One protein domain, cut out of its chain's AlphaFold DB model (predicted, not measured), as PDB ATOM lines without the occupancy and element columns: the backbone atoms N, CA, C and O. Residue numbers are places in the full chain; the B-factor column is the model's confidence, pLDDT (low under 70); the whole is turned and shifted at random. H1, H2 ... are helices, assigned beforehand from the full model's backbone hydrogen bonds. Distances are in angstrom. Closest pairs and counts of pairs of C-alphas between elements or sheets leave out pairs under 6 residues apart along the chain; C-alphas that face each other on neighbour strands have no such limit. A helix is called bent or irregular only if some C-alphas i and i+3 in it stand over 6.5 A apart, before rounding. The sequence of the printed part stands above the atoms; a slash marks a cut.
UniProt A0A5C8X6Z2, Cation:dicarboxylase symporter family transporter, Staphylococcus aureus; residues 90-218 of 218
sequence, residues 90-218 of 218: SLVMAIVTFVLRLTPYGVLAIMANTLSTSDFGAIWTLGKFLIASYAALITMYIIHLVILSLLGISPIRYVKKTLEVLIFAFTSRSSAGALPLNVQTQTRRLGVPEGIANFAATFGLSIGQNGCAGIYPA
ATOM      1  N   SER A  90      17.806  36.569 -27.597       87.56
ATOM      2  CA  SER A  90      16.590  36.485 -28.412       87.56
ATOM      3  C   SER A  90      15.681  35.339 -27.969       87.56
ATOM      4  O   SER A  90      14.466  35.521 -27.862       87.56
ATOM      5  N   LEU A  91      16.258  34.177 -27.643       91.31
ATOM      6  CA  LEU A  91      15.518  33.037 -27.102       91.31
ATOM      7  C   LEU A  91      14.874  33.372 -25.748       91.31
ATOM      8  O   LEU A  91      13.685  33.118 -25.552       91.31
ATOM      9  N   VAL A  92      15.624  33.995 -24.835       88.25
ATOM     10  CA  VAL A  92      15.095  34.439 -23.538       88.25
ATOM     11  C   VAL A  92      13.953  35.434 -23.743       88.25
ATOM     12  O   VAL A  92      12.890  35.275 -23.148       88.25
ATOM     13  N   MET A  93      14.101  36.411 -24.637       82.44
ATOM     14  CA  MET A  93      13.048  37.392 -24.917       82.44
ATOM     15  C   MET A  93      11.803  36.776 -25.568       82.44
ATOM     16  O   MET A  93      10.686  37.249 -25.323       82.44
ATOM     17  N   ALA A  94      11.954  35.707 -26.349       87.50
ATOM     18  CA  ALA A  94      10.824  34.936 -26.856       87.50
ATOM     19  C   ALA A  94      10.059  34.253 -25.710       87.50
ATOM     20  O   ALA A  94       8.831  34.362 -25.647       87.50
ATOM     21  N   ILE A  95      10.771  33.642 -24.753       87.25
ATOM     22  CA  ILE A  95      10.172  33.055 -23.543       87.25
ATOM     23  C   ILE A  95       9.446  34.132 -22.731       87.25
ATOM     24  O   ILE A  95       8.292  33.940 -22.354       87.25
ATOM     25  N   VAL A  96      10.073  35.291 -22.515       82.25
ATOM     26  CA  VAL A  96       9.445  36.425 -21.819       82.25
ATOM     27  C   VAL A  96       8.151  36.824 -22.516       82.25
ATOM     28  O   VAL A  96       7.116  36.938 -21.874       82.25
ATOM     29  N   THR A  97       8.169  36.957 -23.842       83.44
ATOM     30  CA  THR A  97       6.970  37.304 -24.619       83.44
ATOM     31  C   THR A  97       5.854  36.269 -24.458       83.44
ATOM     32  O   THR A  97       4.683  36.642 -24.380       83.44
ATOM     33  N   PHE A  98       6.190  34.980 -24.369       86.75
ATOM     34  CA  PHE A  98       5.218  33.923 -24.092       86.75
ATOM     35  C   PHE A  98       4.621  34.047 -22.684       86.75
ATOM     36  O   PHE A  98       3.399  34.039 -22.535       86.75
ATOM     37  N   VAL A  99       5.462  34.250 -21.666       82.19
ATOM     38  CA  VAL A  99       5.022  34.454 -20.276       82.19
ATOM     39  C   VAL A  99       4.094  35.665 -20.166       82.19
ATOM     40  O   VAL A  99       3.070  35.579 -19.497       82.19
ATOM     41  N   LEU A 100       4.377  36.752 -20.885       80.31
ATOM     42  CA  LEU A 100       3.540  37.958 -20.871       80.31
ATOM     43  C   LEU A 100       2.150  37.756 -21.456       80.31
ATOM     44  O   LEU A 100       1.180  38.330 -20.968       80.31
ATOM     45  N   ARG A 101       2.016  36.886 -22.458       84.00
ATOM     46  CA  ARG A 101       0.690  36.494 -22.954       84.00
ATOM     47  C   ARG A 101      -0.101  35.711 -21.906       84.00
ATOM     48  O   ARG A 101      -1.326  35.768 -21.909       84.00
ATOM     49  N   LEU A 102       0.587  35.005 -21.008       85.75
ATOM     50  CA  LEU A 102      -0.013  34.234 -19.918       85.75
ATOM     51  C   LEU A 102      -0.226  35.049 -18.632       85.75
ATOM     52  O   LEU A 102      -1.047  34.668 -17.798       85.75
ATOM     53  N   THR A 103       0.461  36.185 -18.482       82.62
ATOM     54  CA  THR A 103       0.349  37.098 -17.339       82.62
ATOM     55  C   THR A 103      -1.088  37.398 -16.898       82.62
ATOM     56  O   THR A 103      -1.329  37.262 -15.699       82.62
ATOM     57  N   PRO A 104      -2.065  37.745 -17.764       81.50
ATOM     58  CA  PRO A 104      -3.425  38.040 -17.297       81.50
ATOM     59  C   PRO A 104      -4.079  36.861 -16.558       81.50
ATOM     60  O   PRO A 104      -4.749  37.063 -15.546       81.50
ATOM     61  N   TYR A 105      -3.832  35.629 -17.007       87.75
ATOM     62  CA  TYR A 105      -4.343  34.424 -16.351       87.75
ATOM     63  C   TYR A 105      -3.612  34.147 -15.034       87.75
ATOM     64  O   TYR A 105      -4.245  33.799 -14.038       87.75
ATOM     65  N   GLY A 106      -2.292  34.355 -15.005       83.06
ATOM     66  CA  GLY A 106      -1.487  34.224 -13.789       83.06
ATOM     67  C   GLY A 106      -1.895  35.222 -12.703       83.06
ATOM     68  O   GLY A 106      -2.070  34.839 -11.550       83.06
ATOM     69  N   VAL A 107      -2.117  36.487 -13.073       83.06
ATOM     70  CA  VAL A 107      -2.610  37.541 -12.172       83.06
ATOM     71  C   VAL A 107      -3.957  37.138 -11.571       83.06
ATOM     72  O   VAL A 107      -4.108  37.176 -10.352       83.06
ATOM     73  N   LEU A 108      -4.905  36.684 -12.399       85.56
ATOM     74  CA  LEU A 108      -6.219  36.237 -11.933       85.56
ATOM     75  C   LEU A 108      -6.105  35.067 -10.946       85.56
ATOM     76  O   LEU A 108      -6.702  35.115  -9.871       85.56
ATOM     77  N   ALA A 109      -5.306  34.049 -11.274       86.88
ATOM     78  CA  ALA A 109      -5.110  32.879 -10.420       86.88
ATOM     79  C   ALA A 109      -4.483  33.246  -9.063       86.88
ATOM     80  O   ALA A 109      -4.945  32.784  -8.018       86.88
ATOM     81  N   ILE A 110      -3.463  34.112  -9.059       84.44
ATOM     82  CA  ILE A 110      -2.793  34.534  -7.824       84.44
ATOM     83  C   ILE A 110      -3.712  35.421  -6.973       84.44
ATOM     84  O   ILE A 110      -3.749  35.261  -5.751       84.44
ATOM     85  N   MET A 111      -4.495  36.315  -7.591       82.38
ATOM     86  CA  MET A 111      -5.488  37.123  -6.874       82.38
ATOM     87  C   MET A 111      -6.567  36.247  -6.233       82.38
ATOM     88  O   MET A 111      -6.862  36.423  -5.054       82.38
ATOM     89  N   ALA A 112      -7.102  35.266  -6.965       84.31
ATOM     90  CA  ALA A 112      -8.087  34.325  -6.435       84.31
ATOM     91  C   ALA A 112      -7.533  33.528  -5.241       84.31
ATOM     92  O   ALA A 112      -8.182  33.444  -4.199       84.31
ATOM     93  N   ASN A 113      -6.305  33.012  -5.351       84.12
ATOM     94  CA  ASN A 113      -5.650  32.293  -4.257       84.12
ATOM     95  C   ASN A 113      -5.409  33.190  -3.030       84.12
ATOM     96  O   ASN A 113      -5.646  32.784  -1.893       84.12
ATOM     97  N   THR A 114      -4.978  34.434  -3.252       78.88
ATOM     98  CA  THR A 114      -4.752  35.410  -2.174       78.88
ATOM     99  C   THR A 114      -6.052  35.719  -1.433       78.88
ATOM    100  O   THR A 114      -6.064  35.752  -0.205       78.88
ATOM    101  N   LEU A 115      -7.161  35.888  -2.158       80.38
ATOM    102  CA  LEU A 115      -8.478  36.102  -1.554       80.38
ATOM    103  C   LEU A 115      -8.966  34.870  -0.780       80.38
ATOM    104  O   LEU A 115      -9.520  35.023   0.301       80.38
ATOM    105  N   SER A 116      -8.725  33.658  -1.293       80.62
ATOM    106  CA  SER A 116      -9.144  32.408  -0.640       80.62
ATOM    107  C   SER A 116      -8.373  32.086   0.642       80.62
ATOM    108  O   SER A 116      -8.883  31.357   1.487       80.62
ATOM    109  N   THR A 117      -7.135  32.562   0.765       79.31
ATOM    110  CA  THR A 117      -6.240  32.254   1.895       79.31
ATOM    111  C   THR A 117      -6.195  33.361   2.949       79.31
ATOM    112  O   THR A 117      -5.548  33.197   3.981       79.31
ATOM    113  N   SER A 118      -6.885  34.483   2.718       71.94
ATOM    114  CA  SER A 118      -6.933  35.613   3.651       71.94
ATOM    115  C   SER A 118      -8.066  35.444   4.671       71.94
ATOM    116  O   SER A 118      -9.227  35.323   4.293       71.94
ATOM    117  N   ASP A 119      -7.744  35.479   5.968       71.62
ATOM    118  CA  ASP A 119      -8.734  35.400   7.050       71.62
ATOM    119  C   ASP A 119      -9.384  36.765   7.342       71.62
ATOM    120  O   ASP A 119      -8.703  37.751   7.639       71.62
ATOM    121  N   PHE A 120     -10.719  36.816   7.300       61.97
ATOM    122  CA  PHE A 120     -11.510  38.032   7.543       61.97
ATOM    123  C   PHE A 120     -11.452  38.510   9.008       61.97
ATOM    124  O   PHE A 120     -11.653  39.698   9.268       61.97
ATOM    125  N   GLY A 121     -11.140  37.622   9.962       62.34
ATOM    126  CA  GLY A 121     -11.033  37.938  11.391       62.34
ATOM    127  C   GLY A 121      -9.759  38.709  11.755       62.34
ATOM    128  O   GLY A 121      -9.813  39.680  12.512       62.34
ATOM    129  N   ALA A 122      -8.618  38.352  11.159       56.00
ATOM    130  CA  ALA A 122      -7.351  39.075  11.322       56.00
ATOM    131  C   ALA A 122      -7.347  40.469  10.652       56.00
ATOM    132  O   ALA A 122      -6.626  41.376  11.078       56.00
ATOM    133  N   ILE A 123      -8.181  40.658   9.625       60.47
ATOM    134  CA  ILE A 123      -8.274  41.880   8.813       60.47
ATOM    135  C   ILE A 123      -8.792  43.093   9.598       60.47
ATOM    136  O   ILE A 123      -8.384  44.213   9.298       60.47
ATOM    137  N   TRP A 124      -9.629  42.916  10.627       60.28
ATOM    138  CA  TRP A 124     -10.152  44.049  11.407       60.28
ATOM    139  C   TRP A 124      -9.085  44.682  12.315       60.28
ATOM    140  O   TRP A 124      -8.883  45.897  12.296       60.28
ATOM    141  N   THR A 125      -8.339  43.862  13.060       59.09
ATOM    142  CA  THR A 125      -7.266  44.333  13.958       59.09
ATOM    143  C   THR A 125      -6.035  44.801  13.174       59.09
ATOM    144  O   THR A 125      -5.386  45.772  13.564       59.09
ATOM    145  N   LEU A 126      -5.751  44.180  12.022       63.06
ATOM    146  CA  LEU A 126      -4.681  44.594  11.109       63.06
ATOM    147  C   LEU A 126      -5.114  45.714  10.146       63.06
ATOM    148  O   LEU A 126      -4.273  46.301   9.470       63.06
ATOM    149  N   GLY A 127      -6.401  46.062  10.091       68.94
ATOM    150  CA  GLY A 127      -6.955  46.989   9.101       68.94
ATOM    151  C   GLY A 127      -6.331  48.382   9.158       68.94
ATOM    152  O   GLY A 127      -6.015  48.958   8.122       68.94
ATOM    153  N   LYS A 128      -6.047  48.898  10.363       70.81
ATOM    154  CA  LYS A 128      -5.334  50.181  10.527       70.81
ATOM    155  C   LYS A 128      -3.903  50.120   9.982       70.81
ATOM    156  O   LYS A 128      -3.467  51.056   9.317       70.81
ATOM    157  N   PHE A 129      -3.195  49.017  10.224       75.62
ATOM    158  CA  PHE A 129      -1.846  48.792   9.699       75.62
ATOM    159  C   PHE A 129      -1.852  48.620   8.174       75.62
ATOM    160  O   PHE A 129      -0.999  49.175   7.482       75.62
ATOM    161  N   LEU A 130      -2.851  47.917   7.638       81.06
ATOM    162  CA  LEU A 130      -3.051  47.731   6.205       81.06
ATOM    163  C   LEU A 130      -3.280  49.080   5.510       81.06
ATOM    164  O   LEU A 130      -2.575  49.409   4.560       81.06
ATOM    165  N   ILE A 131      -4.214  49.889   6.019       83.06
ATOM    166  CA  ILE A 131      -4.514  51.226   5.483       83.06
ATOM    167  C   ILE A 131      -3.269  52.117   5.525       83.06
ATOM    168  O   ILE A 131      -2.947  52.753   4.522       83.06
ATOM    169  N   ALA A 132      -2.536  52.124   6.644       83.81
ATOM    170  CA  ALA A 132      -1.292  52.881   6.766       83.81
ATOM    171  C   ALA A 132      -0.230  52.419   5.749       83.81
ATOM    172  O   ALA A 132       0.406  53.251   5.106       83.81
ATOM    173  N   SER A 133      -0.093  51.106   5.534       83.56
ATOM    174  CA  SER A 133       0.854  50.530   4.569       83.56
ATOM    175  C   SER A 133       0.509  50.899   3.122       83.56
ATOM    176  O   SER A 133       1.384  51.318   2.366       83.56
ATOM    177  N   TYR A 134      -0.767  50.807   2.727       87.19
ATOM    178  CA  TYR A 134      -1.205  51.238   1.392       87.19
ATOM    179  C   TYR A 134      -1.057  52.750   1.198       87.19
ATOM    180  O   TYR A 134      -0.618  53.181   0.133       87.19
ATOM    181  N   ALA A 135      -1.359  53.558   2.219       89.44
ATOM    182  CA  ALA A 135      -1.145  55.003   2.169       89.44
ATOM    183  C   ALA A 135       0.343  55.351   1.987       89.44
ATOM    184  O   ALA A 135       0.680  56.203   1.160       89.44
ATOM    185  N   ALA A 136       1.241  54.654   2.687       89.00
ATOM    186  CA  ALA A 136       2.685  54.818   2.535       89.00
ATOM    187  C   ALA A 136       3.168  54.412   1.129       89.00
ATOM    188  O   ALA A 136       3.903  55.171   0.495       89.00
ATOM    189  N   LEU A 137       2.701  53.274   0.595       88.88
ATOM    190  CA  LEU A 137       3.029  52.814  -0.763       88.88
ATOM    191  C   LEU A 137       2.575  53.817  -1.832       88.88
ATOM    192  O   LEU A 137       3.337  54.143  -2.742       88.88
ATOM    193  N   ILE A 138       1.350  54.336  -1.705       91.06
ATOM    194  CA  ILE A 138       0.805  55.347  -2.618       91.06
ATOM    195  C   ILE A 138       1.611  56.643  -2.518       91.06
ATOM    196  O   ILE A 138       1.969  57.212  -3.546       91.06
ATOM    197  N   THR A 139       1.953  57.087  -1.307       91.75
ATOM    198  CA  THR A 139       2.763  58.298  -1.095       91.75
ATOM    199  C   THR A 139       4.140  58.157  -1.740       91.75
ATOM    200  O   THR A 139       4.555  59.023  -2.509       91.75
ATOM    201  N   MET A 140       4.819  57.030  -1.511       90.69
ATOM    202  CA  MET A 140       6.089  56.710  -2.160       90.69
ATOM    203  C   MET A 140       5.949  56.734  -3.686       90.69
ATOM    204  O   MET A 140       6.782  57.323  -4.377       90.69
ATOM    205  N   TYR A 141       4.893  56.129  -4.231       91.38
ATOM    206  CA  TYR A 141       4.650  56.118  -5.671       91.38
ATOM    207  C   TYR A 141       4.410  57.526  -6.236       91.38
ATOM    208  O   TYR A 141       4.975  57.872  -7.271       91.38
ATOM    209  N   ILE A 142       3.654  58.376  -5.533       93.19
ATOM    210  CA  ILE A 142       3.445  59.782  -5.908       93.19
ATOM    211  C   ILE A 142       4.776  60.539  -5.943       93.19
ATOM    212  O   ILE A 142       5.025  61.255  -6.908       93.19
ATOM    213  N   ILE A 143       5.658  60.340  -4.958       92.81
ATOM    214  CA  ILE A 143       6.995  60.959  -4.953       92.81
ATOM    215  C   ILE A 143       7.774  60.572  -6.221       92.81
ATOM    216  O   ILE A 143       8.343  61.443  -6.877       92.81
ATOM    217  N   HIS A 144       7.735  59.299  -6.635       91.25
ATOM    218  CA  HIS A 144       8.368  58.869  -7.889       91.25
ATOM    219  C   HIS A 144       7.746  59.555  -9.116       91.25
ATOM    220  O   HIS A 144       8.472  59.976 -10.016       91.25
ATOM    221  N   LEU A 145       6.419  59.716  -9.156       92.62
ATOM    222  CA  LEU A 145       5.741  60.424 -10.249       92.62
ATOM    223  C   LEU A 145       6.103  61.914 -10.301       92.62
ATOM    224  O   LEU A 145       6.263  62.455 -11.394       92.62
ATOM    225  N   VAL A 146       6.266  62.569  -9.148       94.00
ATOM    226  CA  VAL A 146       6.721  63.964  -9.063       94.00
ATOM    227  C   VAL A 146       8.143  64.090  -9.600       94.00
ATOM    228  O   VAL A 146       8.390  64.941 -10.450       94.00
ATOM    229  N   ILE A 147       9.056  63.205  -9.188       92.75
ATOM    230  CA  ILE A 147      10.437  63.181  -9.697       92.75
ATOM    231  C   ILE A 147      10.445  63.010 -11.222       92.75
ATOM    232  O   ILE A 147      11.118  63.763 -11.922       92.75
ATOM    233  N   LEU A 148       9.653  62.078 -11.761       92.00
ATOM    234  CA  LEU A 148       9.533  61.892 -13.210       92.00
ATOM    235  C   LEU A 148       8.986  63.136 -13.918       92.00
ATOM    236  O   LEU A 148       9.475  63.494 -14.990       92.00
ATOM    237  N   SER A 149       8.011  63.816 -13.311       91.62
ATOM    238  CA  SER A 149       7.457  65.059 -13.852       91.62
ATOM    239  C   SER A 149       8.495  66.181 -13.899       91.62
ATOM    240  O   SER A 149       8.540  66.916 -14.882       91.62
ATOM    241  N   LEU A 150       9.337  66.306 -12.866       94.50
ATOM    242  CA  LEU A 150      10.428  67.286 -12.818       94.50
ATOM    243  C   LEU A 150      11.496  67.015 -13.888       94.50
ATOM    244  O   LEU A 150      12.103  67.948 -14.404       94.50
ATOM    245  N   LEU A 151      11.676  65.750 -14.271       91.94
ATOM    246  CA  LEU A 151      12.560  65.323 -15.360       91.94
ATOM    247  C   LEU A 151      11.928  65.482 -16.759       91.94
ATOM    248  O   LEU A 151      12.519  65.065 -17.753       91.94
ATOM    249  N   GLY A 152      10.724  66.058 -16.859       89.19
ATOM    250  CA  GLY A 152      10.026  66.287 -18.128       89.19
ATOM    251  C   GLY A 152       9.297  65.062 -18.690       89.19
ATOM    252  O   GLY A 152       8.812  65.091 -19.823       89.19
ATOM    253  N   ILE A 153       9.179  63.976 -17.920       90.06
ATOM    254  CA  ILE A 153       8.442  62.776 -18.324       90.06
ATOM    255  C   ILE A 153       6.998  62.910 -17.850       90.06
ATOM    256  O   ILE A 153       6.729  63.014 -16.658       90.06
ATOM    257  N   SER A 154       6.037  62.845 -18.775       92.44
ATOM    258  CA  SER A 154       4.616  62.932 -18.421       92.44
ATOM    259  C   SER A 154       4.200  61.752 -17.513       92.44
ATOM    260  O   SER A 154       4.190  60.608 -17.999       92.44
ATOM    261  N   PRO A 155       3.781  61.989 -16.253       91.62
ATOM    262  CA  PRO A 155       3.469  60.916 -15.303       91.62
ATOM    263  C   PRO A 155       2.339  60.009 -15.789       91.62
ATOM    264  O   PRO A 155       2.425  58.789 -15.702       91.62
ATOM    265  N   ILE A 156       1.309  60.591 -16.411       92.75
ATOM    266  CA  ILE A 156       0.151  59.854 -16.937       92.75
ATOM    267  C   ILE A 156       0.579  58.822 -17.990       92.75
ATOM    268  O   ILE A 156       0.100  57.688 -17.993       92.75
ATOM    269  N   ARG A 157       1.498  59.194 -18.890       91.50
ATOM    270  CA  ARG A 157       2.018  58.277 -19.915       91.50
ATOM    271  C   ARG A 157       2.874  57.183 -19.290       91.50
ATOM    272  O   ARG A 157       2.803  56.051 -19.755       91.50
ATOM    273  N   TYR A 158       3.664  57.521 -18.270       93.69
ATOM    274  CA  TYR A 158       4.463  56.548 -17.532       93.69
ATOM    275  C   TYR A 158       3.557  55.489 -16.899       93.69
ATOM    276  O   TYR A 158       3.675  54.320 -17.260       93.69
ATOM    277  N   VAL A 159       2.571  55.906 -16.092       93.44
ATOM    278  CA  VAL A 159       1.629  54.987 -15.431       93.44
ATOM    279  C   VAL A 159       0.921  54.091 -16.445       93.44
ATOM    280  O   VAL A 159       0.898  52.879 -16.269       93.44
ATOM    281  N   LYS A 160       0.397  54.646 -17.548       91.69
ATOM    282  CA  LYS A 160      -0.274  53.842 -18.587       91.69
ATOM    283  C   LYS A 160       0.635  52.773 -19.199       91.69
ATOM    284  O   LYS A 160       0.162  51.694 -19.534       91.69
ATOM    285  N   LYS A 161       1.926  53.067 -19.369       91.50
ATOM    286  CA  LYS A 161       2.887  52.140 -19.979       91.50
ATOM    287  C   LYS A 161       3.383  51.074 -19.000       91.50
ATOM    288  O   LYS A 161       3.642  49.958 -19.444       91.50
ATOM    289  N   THR A 162       3.496  51.401 -17.711       92.94
ATOM    290  CA  THR A 162       4.031  50.512 -16.663       92.94
ATOM    291  C   THR A 162       2.970  49.761 -15.862       92.94
ATOM    292  O   THR A 162       3.327  48.859 -15.109       92.94
ATOM    293  N   LEU A 163       1.683  50.085 -16.033       90.62
ATOM    294  CA  LEU A 163       0.571  49.516 -15.263       90.62
ATOM    295  C   LEU A 163       0.597  47.983 -15.203       90.62
ATOM    296  O   LEU A 163       0.421  47.404 -14.139       90.62
ATOM    297  N   GLU A 164       0.858  47.334 -16.334       87.50
ATOM    298  CA  GLU A 164       0.925  45.873 -16.431       87.50
ATOM    299  C   GLU A 164       2.027  45.279 -15.541       87.50
ATOM    300  O   GLU A 164       1.790  44.311 -14.822       87.50
ATOM    301  N   VAL A 165       3.209  45.906 -15.528       90.31
ATOM    302  CA  VAL A 165       4.332  45.501 -14.671       90.31
ATOM    303  C   VAL A 165       3.982  45.693 -13.203       90.31
ATOM    304  O   VAL A 165       4.267  44.820 -12.389       90.31
ATOM    305  N   LEU A 166       3.352  46.821 -12.864       91.06
ATOM    306  CA  LEU A 166       2.971  47.150 -11.491       91.06
ATOM    307  C   LEU A 166       1.926  46.173 -10.949       91.06
ATOM    308  O   LEU A 166       2.076  45.694  -9.829       91.06
ATOM    309  N   ILE A 167       0.910  45.837 -11.749       88.62
ATOM    310  CA  ILE A 167      -0.104  44.843 -11.382       88.62
ATOM    311  C   ILE A 167       0.560  43.485 -11.178       88.62
ATOM    312  O   ILE A 167       0.383  42.882 -10.126       88.62
ATOM    313  N   PHE A 168       1.369  43.029 -12.137       87.00
ATOM    314  CA  PHE A 168       2.038  41.737 -12.019       87.00
ATOM    315  C   PHE A 168       2.971  41.673 -10.807       87.00
ATOM    316  O   PHE A 168       2.947  40.689 -10.073       87.00
ATOM    317  N   ALA A 169       3.779  42.708 -10.563       88.56
ATOM    318  CA  ALA A 169       4.673  42.771  -9.408       88.56
ATOM    319  C   ALA A 169       3.893  42.760  -8.084       88.56
ATOM    320  O   ALA A 169       4.259  42.033  -7.161       88.56
ATOM    321  N   PHE A 170       2.789  43.509  -8.012       87.19
ATOM    322  CA  PHE A 170       1.918  43.550  -6.841       87.19
ATOM    323  C   PHE A 170       1.263  42.194  -6.565       87.19
ATOM    324  O   PHE A 170       1.296  41.713  -5.434       87.19
ATOM    325  N   THR A 171       0.716  41.539  -7.591       83.88
ATOM    326  CA  THR A 171       0.017  40.262  -7.407       83.88
ATOM    327  C   THR A 171       0.978  39.100  -7.209       83.88
ATOM    328  O   THR A 171       0.759  38.283  -6.326       83.88
ATOM    329  N   SER A 172       2.060  39.022  -7.988       83.50
ATOM    330  CA  SER A 172       3.050  37.940  -7.872       83.50
ATOM    331  C   SER A 172       3.909  38.035  -6.616       83.50
ATOM    332  O   SER A 172       4.534  37.046  -6.240       83.50
ATOM    333  N   ARG A 173       3.967  39.217  -5.984       84.56
ATOM    334  CA  ARG A 173       4.817  39.505  -4.820       84.56
ATOM    335  C   ARG A 173       6.298  39.187  -5.074       84.56
ATOM    336  O   ARG A 173       7.038  38.899  -4.137       84.56
ATOM    337  N   SER A 174       6.735  39.232  -6.337       83.31
ATOM    338  CA  SER A 174       8.094  38.877  -6.744       83.31
ATOM    339  C   SER A 174       8.698  39.927  -7.671       83.31
ATOM    340  O   SER A 174       8.371  40.017  -8.855       83.31
ATOM    341  N   SER A 175       9.651  40.693  -7.137       86.44
ATOM    342  CA  SER A 175      10.430  41.666  -7.910       86.44
ATOM    343  C   SER A 175      11.330  40.975  -8.943       86.44
ATOM    344  O   SER A 175      11.453  41.451 -10.071       86.44
ATOM    345  N   ALA A 176      11.909  39.818  -8.595       82.62
ATOM    346  CA  ALA A 176      12.716  39.013  -9.513       82.62
ATOM    347  C   ALA A 176      11.856  38.404 -10.632       82.62
ATOM    348  O   ALA A 176      12.261  38.405 -11.792       82.62
ATOM    349  N   GLY A 177      10.637  37.958 -10.309       81.88
ATOM    350  CA  GLY A 177       9.678  37.462 -11.297       81.88
ATOM    351  C   GLY A 177       9.196  38.551 -12.260       81.88
ATOM    352  O   GLY A 177       8.962  38.276 -13.433       81.88
ATOM    353  N   ALA A 178       9.086  39.799 -11.793       88.06
ATOM    354  CA  ALA A 178       8.692  40.941 -12.617       88.06
ATOM    355  C   ALA A 178       9.837  41.520 -13.469       88.06
ATOM    356  O   ALA A 178       9.580  42.345 -14.349       88.06
ATOM    357  N   LEU A 179      11.089  41.105 -13.241       88.69
ATOM    358  CA  LEU A 179      12.269  41.656 -13.912       88.69
ATOM    359  C   LEU A 179      12.176  41.597 -15.450       88.69
ATOM    360  O   LEU A 179      12.391  42.636 -16.079       88.69
ATOM    361  N   PRO A 180      11.810  40.467 -16.088       85.94
ATOM    362  CA  PRO A 180      11.784  40.411 -17.545       85.94
ATOM    363  C   PRO A 180      10.688  41.302 -18.147       85.94
ATOM    364  O   PRO A 180      10.905  41.975 -19.156       85.94
ATOM    365  N   LEU A 181       9.530  41.376 -17.481       88.00
ATOM    366  CA  LEU A 181       8.428  42.267 -17.850       88.00
ATOM    367  C   LEU A 181       8.818  43.747 -17.695       88.00
ATOM    368  O   LEU A 181       8.474  44.583 -18.537       88.00
ATOM    369  N   ASN A 182       9.579  44.070 -16.648       91.69
ATOM    370  CA  ASN A 182      10.118  45.403 -16.411       91.69
ATOM    371  C   ASN A 182      11.105  45.817 -17.514       91.69
ATOM    372  O   ASN A 182      10.929  46.870 -18.128       91.69
ATOM    373  N   VAL A 183      12.093  44.972 -17.833       91.31
ATOM    374  CA  VAL A 183      13.073  45.237 -18.905       91.31
ATOM    375  C   VAL A 183      12.379  45.393 -20.260       91.31
ATOM    376  O   VAL A 183      12.660  46.341 -20.997       91.31
ATOM    377  N   GLN A 184      11.424  44.517 -20.591       89.31
ATOM    378  CA  GLN A 184      10.686  44.625 -21.849       89.31
ATOM    379  C   GLN A 184       9.844  45.911 -21.911       89.31
ATOM    380  O   GLN A 184       9.788  46.568 -22.949       89.31
ATOM    381  N   THR A 185       9.218  46.319 -20.805       91.50
ATOM    382  CA  THR A 185       8.447  47.570 -20.747       91.50
ATOM    383  C   THR A 185       9.346  48.792 -20.913       91.50
ATOM    384  O   THR A 185       9.016  49.697 -21.683       91.50
ATOM    385  N   GLN A 186      10.507  48.811 -20.255       93.31
ATOM    386  CA  GLN A 186      11.485  49.890 -20.397       93.31
ATOM    387  C   GLN A 186      11.990  50.017 -21.837       93.31
ATOM    388  O   GLN A 186      12.004  51.114 -22.392       93.31
ATOM    389  N   THR A 187      12.314  48.899 -22.480       92.06
ATOM    390  CA  THR A 187      12.821  48.889 -23.861       92.06
ATOM    391  C   THR A 187      11.728  49.181 -24.888       92.06
ATOM    392  O   THR A 187      11.812  50.155 -25.632       92.06
ATOM    393  N   ARG A 188      10.657  48.378 -24.920       89.69
ATOM    394  CA  ARG A 188       9.627  48.425 -25.971       89.69
ATOM    395  C   ARG A 188       8.616  49.549 -25.788       89.69
ATOM    396  O   ARG A 188       8.145  50.099 -26.778       89.69
ATOM    397  N   ARG A 189       8.240  49.879 -24.546       90.12
ATOM    398  CA  ARG A 189       7.198  50.886 -24.276       90.12
ATOM    399  C   ARG A 189       7.788  52.241 -23.917       90.12
ATOM    400  O   ARG A 189       7.242  53.256 -24.352       90.12
ATOM    401  N   LEU A 190       8.861  52.283 -23.129       91.31
ATOM    402  CA  LEU A 190       9.486  53.539 -22.693       91.31
ATOM    403  C   LEU A 190      10.630  54.007 -23.606       91.31
ATOM    404  O   LEU A 190      10.964  55.186 -23.554       91.31
ATOM    405  N   GLY A 191      11.153  53.147 -24.487       90.00
ATOM    406  CA  GLY A 191      12.204  53.508 -25.446       90.00
ATOM    407  C   GLY A 191      13.596  53.627 -24.822       90.00
ATOM    408  O   GLY A 191      14.467  54.281 -25.388       90.00
ATOM    409  N   VAL A 192      13.810  53.027 -23.648       93.25
ATOM    410  CA  VAL A 192      15.110  53.015 -22.972       93.25
ATOM    411  C   VAL A 192      16.053  52.058 -23.714       93.25
ATOM    412  O   VAL A 192      15.644  50.931 -24.008       93.25
ATOM    413  N   PRO A 193      17.311  52.453 -23.994       93.31
ATOM    414  CA  PRO A 193      18.302  51.557 -24.576       93.31
ATOM    415  C   PRO A 193      18.458  50.272 -23.763       93.31
ATOM    416  O   PRO A 193      18.508  50.295 -22.533       93.31
ATOM    417  N   GLU A 194      18.575  49.145 -24.456       86.38
ATOM    418  CA  GLU A 194      18.505  47.813 -23.858       86.38
ATOM    419  C   GLU A 194      19.560  47.560 -22.773       86.38
ATOM    420  O   GLU A 194      19.233  47.026 -21.711       86.38
ATOM    421  N   GLY A 195      20.801  48.006 -22.987       85.50
ATOM    422  CA  GLY A 195      21.859  47.896 -21.981       85.50
ATOM    423  C   GLY A 195      21.542  48.673 -20.699       85.50
ATOM    424  O   GLY A 195      21.757  48.163 -19.601       85.50
ATOM    425  N   ILE A 196      20.959  49.871 -20.827       90.19
ATOM    426  CA  ILE A 196      20.566  50.709 -19.683       90.19
ATOM    427  C   ILE A 196      19.389  50.065 -18.948       90.19
ATOM    428  O   ILE A 196      19.424  49.958 -17.727       90.19
ATOM    429  N   ALA A 197      18.377  49.595 -19.682       91.00
ATOM    430  CA  ALA A 197      17.200  48.956 -19.100       91.00
ATOM    431  C   ALA A 197      17.561  47.681 -18.321       91.00
ATOM    432  O   ALA A 197      17.122  47.515 -17.184       91.00
ATOM    433  N   ASN A 198      18.390  46.803 -18.898       87.81
ATOM    434  CA  ASN A 198      18.838  45.579 -18.228       87.81
ATOM    435  C   ASN A 198      19.657  45.888 -16.970       87.81
ATOM    436  O   ASN A 198      19.396  45.320 -15.907       87.81
ATOM    437  N   PHE A 199      20.622  46.806 -17.066       87.75
ATOM    438  CA  PHE A 199      21.478  47.149 -15.934       87.75
ATOM    439  C   PHE A 199      20.695  47.845 -14.814       87.75
ATOM    440  O   PHE A 199      20.742  47.410 -13.666       87.75
ATOM    441  N   ALA A 200      19.913  48.879 -15.133       90.69
ATOM    442  CA  ALA A 200      19.138  49.614 -14.138       90.69
ATOM    443  C   ALA A 200      18.081  48.729 -13.456       90.69
ATOM    444  O   ALA A 200      17.901  48.815 -12.243       90.69
ATOM    445  N   ALA A 201      17.405  47.849 -14.205       89.44
ATOM    446  CA  ALA A 201      16.390  46.959 -13.643       89.44
ATOM    447  C   ALA A 201      16.986  45.899 -12.703       89.44
ATOM    448  O   ALA A 201      16.434  45.651 -11.630       89.44
ATOM    449  N   THR A 202      18.113  45.290 -13.079       85.88
ATOM    450  CA  THR A 202      18.796  44.284 -12.248       85.88
ATOM    451  C   THR A 202      19.444  44.905 -11.015       85.88
ATOM    452  O   THR A 202      19.336  44.356  -9.922       85.88
ATOM    453  N   PHE A 203      20.044  46.086 -11.153       86.31
ATOM    454  CA  PHE A 203      20.589  46.838 -10.026       86.31
ATOM    455  C   PHE A 203      19.485  47.289  -9.054       86.31
ATOM    456  O   PHE A 203      19.598  47.118  -7.837       86.31
ATOM    457  N   GLY A 204      18.375  47.804  -9.593       86.50
ATOM    458  CA  GLY A 204      17.210  48.230  -8.817       86.50
ATOM    459  C   GLY A 204      16.550  47.098  -8.027       86.50
ATOM    460  O   GLY A 204      16.026  47.346  -6.946       86.50
ATOM    461  N   LEU A 205      16.627  45.852  -8.503       83.38
ATOM    462  CA  LEU A 205      16.114  44.684  -7.782       83.38
ATOM    463  C   LEU A 205      16.831  44.447  -6.440       83.38
ATOM    464  O   LEU A 205      16.190  44.042  -5.465       83.38
ATOM    465  N   SER A 206      18.141  44.694  -6.389       77.88
ATOM    466  CA  SER A 206      18.962  44.438  -5.200       77.88
ATOM    467  C   SER A 206      19.042  45.637  -4.257       77.88
ATOM    468  O   SER A 206      19.018  45.445  -3.049       77.88
ATOM    469  N   ILE A 207      19.132  46.862  -4.786       78.25
ATOM    470  CA  ILE A 207      19.409  48.065  -3.974       78.25
ATOM    471  C   ILE A 207      18.206  49.025  -3.927       78.25
ATOM    472  O   ILE A 207      18.059  49.799  -2.987       78.25
ATOM    473  N   GLY A 208      17.294  48.959  -4.898       75.94
ATOM    474  CA  GLY A 208      16.148  49.870  -5.034       75.94
ATOM    475  C   GLY A 208      14.899  49.471  -4.242       75.94
ATOM    476  O   GLY A 208      13.783  49.780  -4.665       75.94
ATOM    477  N   GLN A 209      15.042  48.761  -3.119       81.06
ATOM    478  CA  GLN A 209      13.923  48.200  -2.350       81.06
ATOM    479  C   GLN A 209      13.250  49.228  -1.419       81.06
ATOM    480  O   GLN A 209      13.120  49.014  -0.214       81.06
ATOM    481  N   ASN A 210      12.769  50.337  -1.990       82.12
ATOM    482  CA  ASN A 210      12.165  51.457  -1.253       82.12
ATOM    483  C   ASN A 210      10.983  51.038  -0.360       82.12
ATOM    484  O   ASN A 210      10.801  51.586   0.722       82.12
ATOM    485  N   GLY A 211      10.191  50.046  -0.790       76.25
ATOM    486  CA  GLY A 211       9.076  49.521   0.004       76.25
ATOM    487  C   GLY A 211       9.539  48.773   1.257       76.25
ATOM    488  O   GLY A 211       9.019  49.016   2.341       76.25
ATOM    489  N   CYS A 212      10.549  47.910   1.129       73.75
ATOM    490  CA  CYS A 212      11.104  47.163   2.261       73.75
ATOM    491  C   CYS A 212      11.843  48.084   3.235       73.75
ATOM    492  O   CYS A 212      11.708  47.916   4.437       73.75
ATOM    493  N   ALA A 213      12.585  49.069   2.721       70.38
ATOM    494  CA  ALA A 213      13.383  49.975   3.542       70.38
ATOM    495  C   ALA A 213      12.567  51.110   4.187       70.38
ATOM    496  O   ALA A 213      12.915  51.577   5.268       70.38
ATOM    497  N   GLY A 214      11.517  51.598   3.515       65.69
ATOM    498  CA  GLY A 214      10.788  52.800   3.930       65.69
ATOM    499  C   GLY A 214       9.432  52.558   4.595       65.69
ATOM    500  O   GLY A 214       8.920  53.469   5.238       65.69
ATOM    501  N   ILE A 215       8.821  51.380   4.419       71.25
ATOM    502  CA  ILE A 215       7.427  51.125   4.841       71.25
ATOM    503  C   ILE A 215       7.343  50.032   5.904       71.25
ATOM    504  O   ILE A 215       6.511  50.123   6.806       71.25
ATOM    505  N   TYR A 216       8.206  49.020   5.831       59.69
ATOM    506  CA  TYR A 216       8.282  47.982   6.849       59.69
ATOM    507  C   TYR A 216       9.417  48.311   7.824       59.69
ATOM    508  O   TYR A 216      10.548  48.500   7.379       59.69
ATOM    509  N   PRO A 217       9.152  48.415   9.139       45.66
ATOM    510  CA  PRO A 217      10.234  48.481  10.110       45.66
ATOM    511  C   PRO A 217      11.022  47.165  10.048       45.66
ATOM    512  O   PRO A 217      10.414  46.094   9.975       45.66
ATOM    513  N   ALA A 218      12.352  47.282  10.009       42.38
ATOM    514  CA  ALA A 218      13.286  46.157  10.034       42.38
ATOM    515  C   ALA A 218      13.106  45.278  11.282       42.38
ATOM    516  O   ALA A 218      12.778  45.841  12.355       42.38
TER     517      ALA A 218
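Overview. This is residues 90 to 218 of the 218 residues of the protein "Cation:dicarboxylase symporter family transporter" of Staphylococcus aureus (UniProt A0A5C8X6Z2). Three helices, H3, H4 and H5, fold back and forth side by side as the core, while long H1 and H2 make an open V round it, whose tip, residues 115 to 131, sticks out. H2 meets this core at its corner with H3, and short H6 comes near H2. The printed part has 129 residues with six named helices, H1 to H6 in order, and no named strand: all helix. It is only just compact, close to loose, with a radius of gyration of the C-alphas of 16.4 A, and spans 48 by 35 by 28 A.

Arrangement. H2, residues 120 to 150, has a kink of 67 degrees near residue 127. It touches H3, residues 155 to 172, only at the corner, the closest C-alphas being those of Leu 145 and Pro 155, 5.6 A apart. H3 and H4, residues 175 to 189, form a hairpin at a shallow tilt of 27 degrees; the closest C-alphas are those of Ala 169 and Ala 178, 5.5 A apart. H4 and H5, residues 194 to 207, form another at 29 degrees, with C-alphas of Val 183 and Ala 197 closest, 5.6 A apart. H1, residues 90 to 117, is one helix by its hydrogen bonds but bent, C-alphas 101 and 104 being 7.2 A apart. Its arm H1b, residues 104 to 117, touches H3 at a steep tilt of 54 degrees, closest at the C-alphas of Val 107 and Thr 171, 6.1 A apart. Its arm H1a, residues 90 to 101, only just touches H4, with 3 pairs of C-alphas within 8 A, the closest being Val 96 and Pro 180, 6.3 A apart. H6, residues 210 to 214, is close to H2 but not clearly touching, with C-alphas of Leu 137 and Gly 211 closest, 6.9 A apart. Every O i to N i+4 pair is within hydrogen-bond range in H1a, H1b and H6, against 23 of 27 in H2, 12 of 14 in H3, 9 of 11 in H4 and 9 of 10 in H5.

Along the chain. H2 is 41.9 A long, from C-alpha 120 at (-11.510, 38.032, 7.543) to C-alpha 150 at (10.428, 67.286, -12.818). H3 measures 24.2 A and H1b 20.2 A. H1a begins at C-alpha 90, (16.590, 36.485, -28.412).

Size, cuts and confidence. The C-alphas of Ser 90 and Thr 125 are farthest apart, 49.3 A. The printed part has no cut, and its links are tight. Mean pLDDT of the printed part is 83.9; residues 120 to 127, 214 and 216 to 218 are under 70.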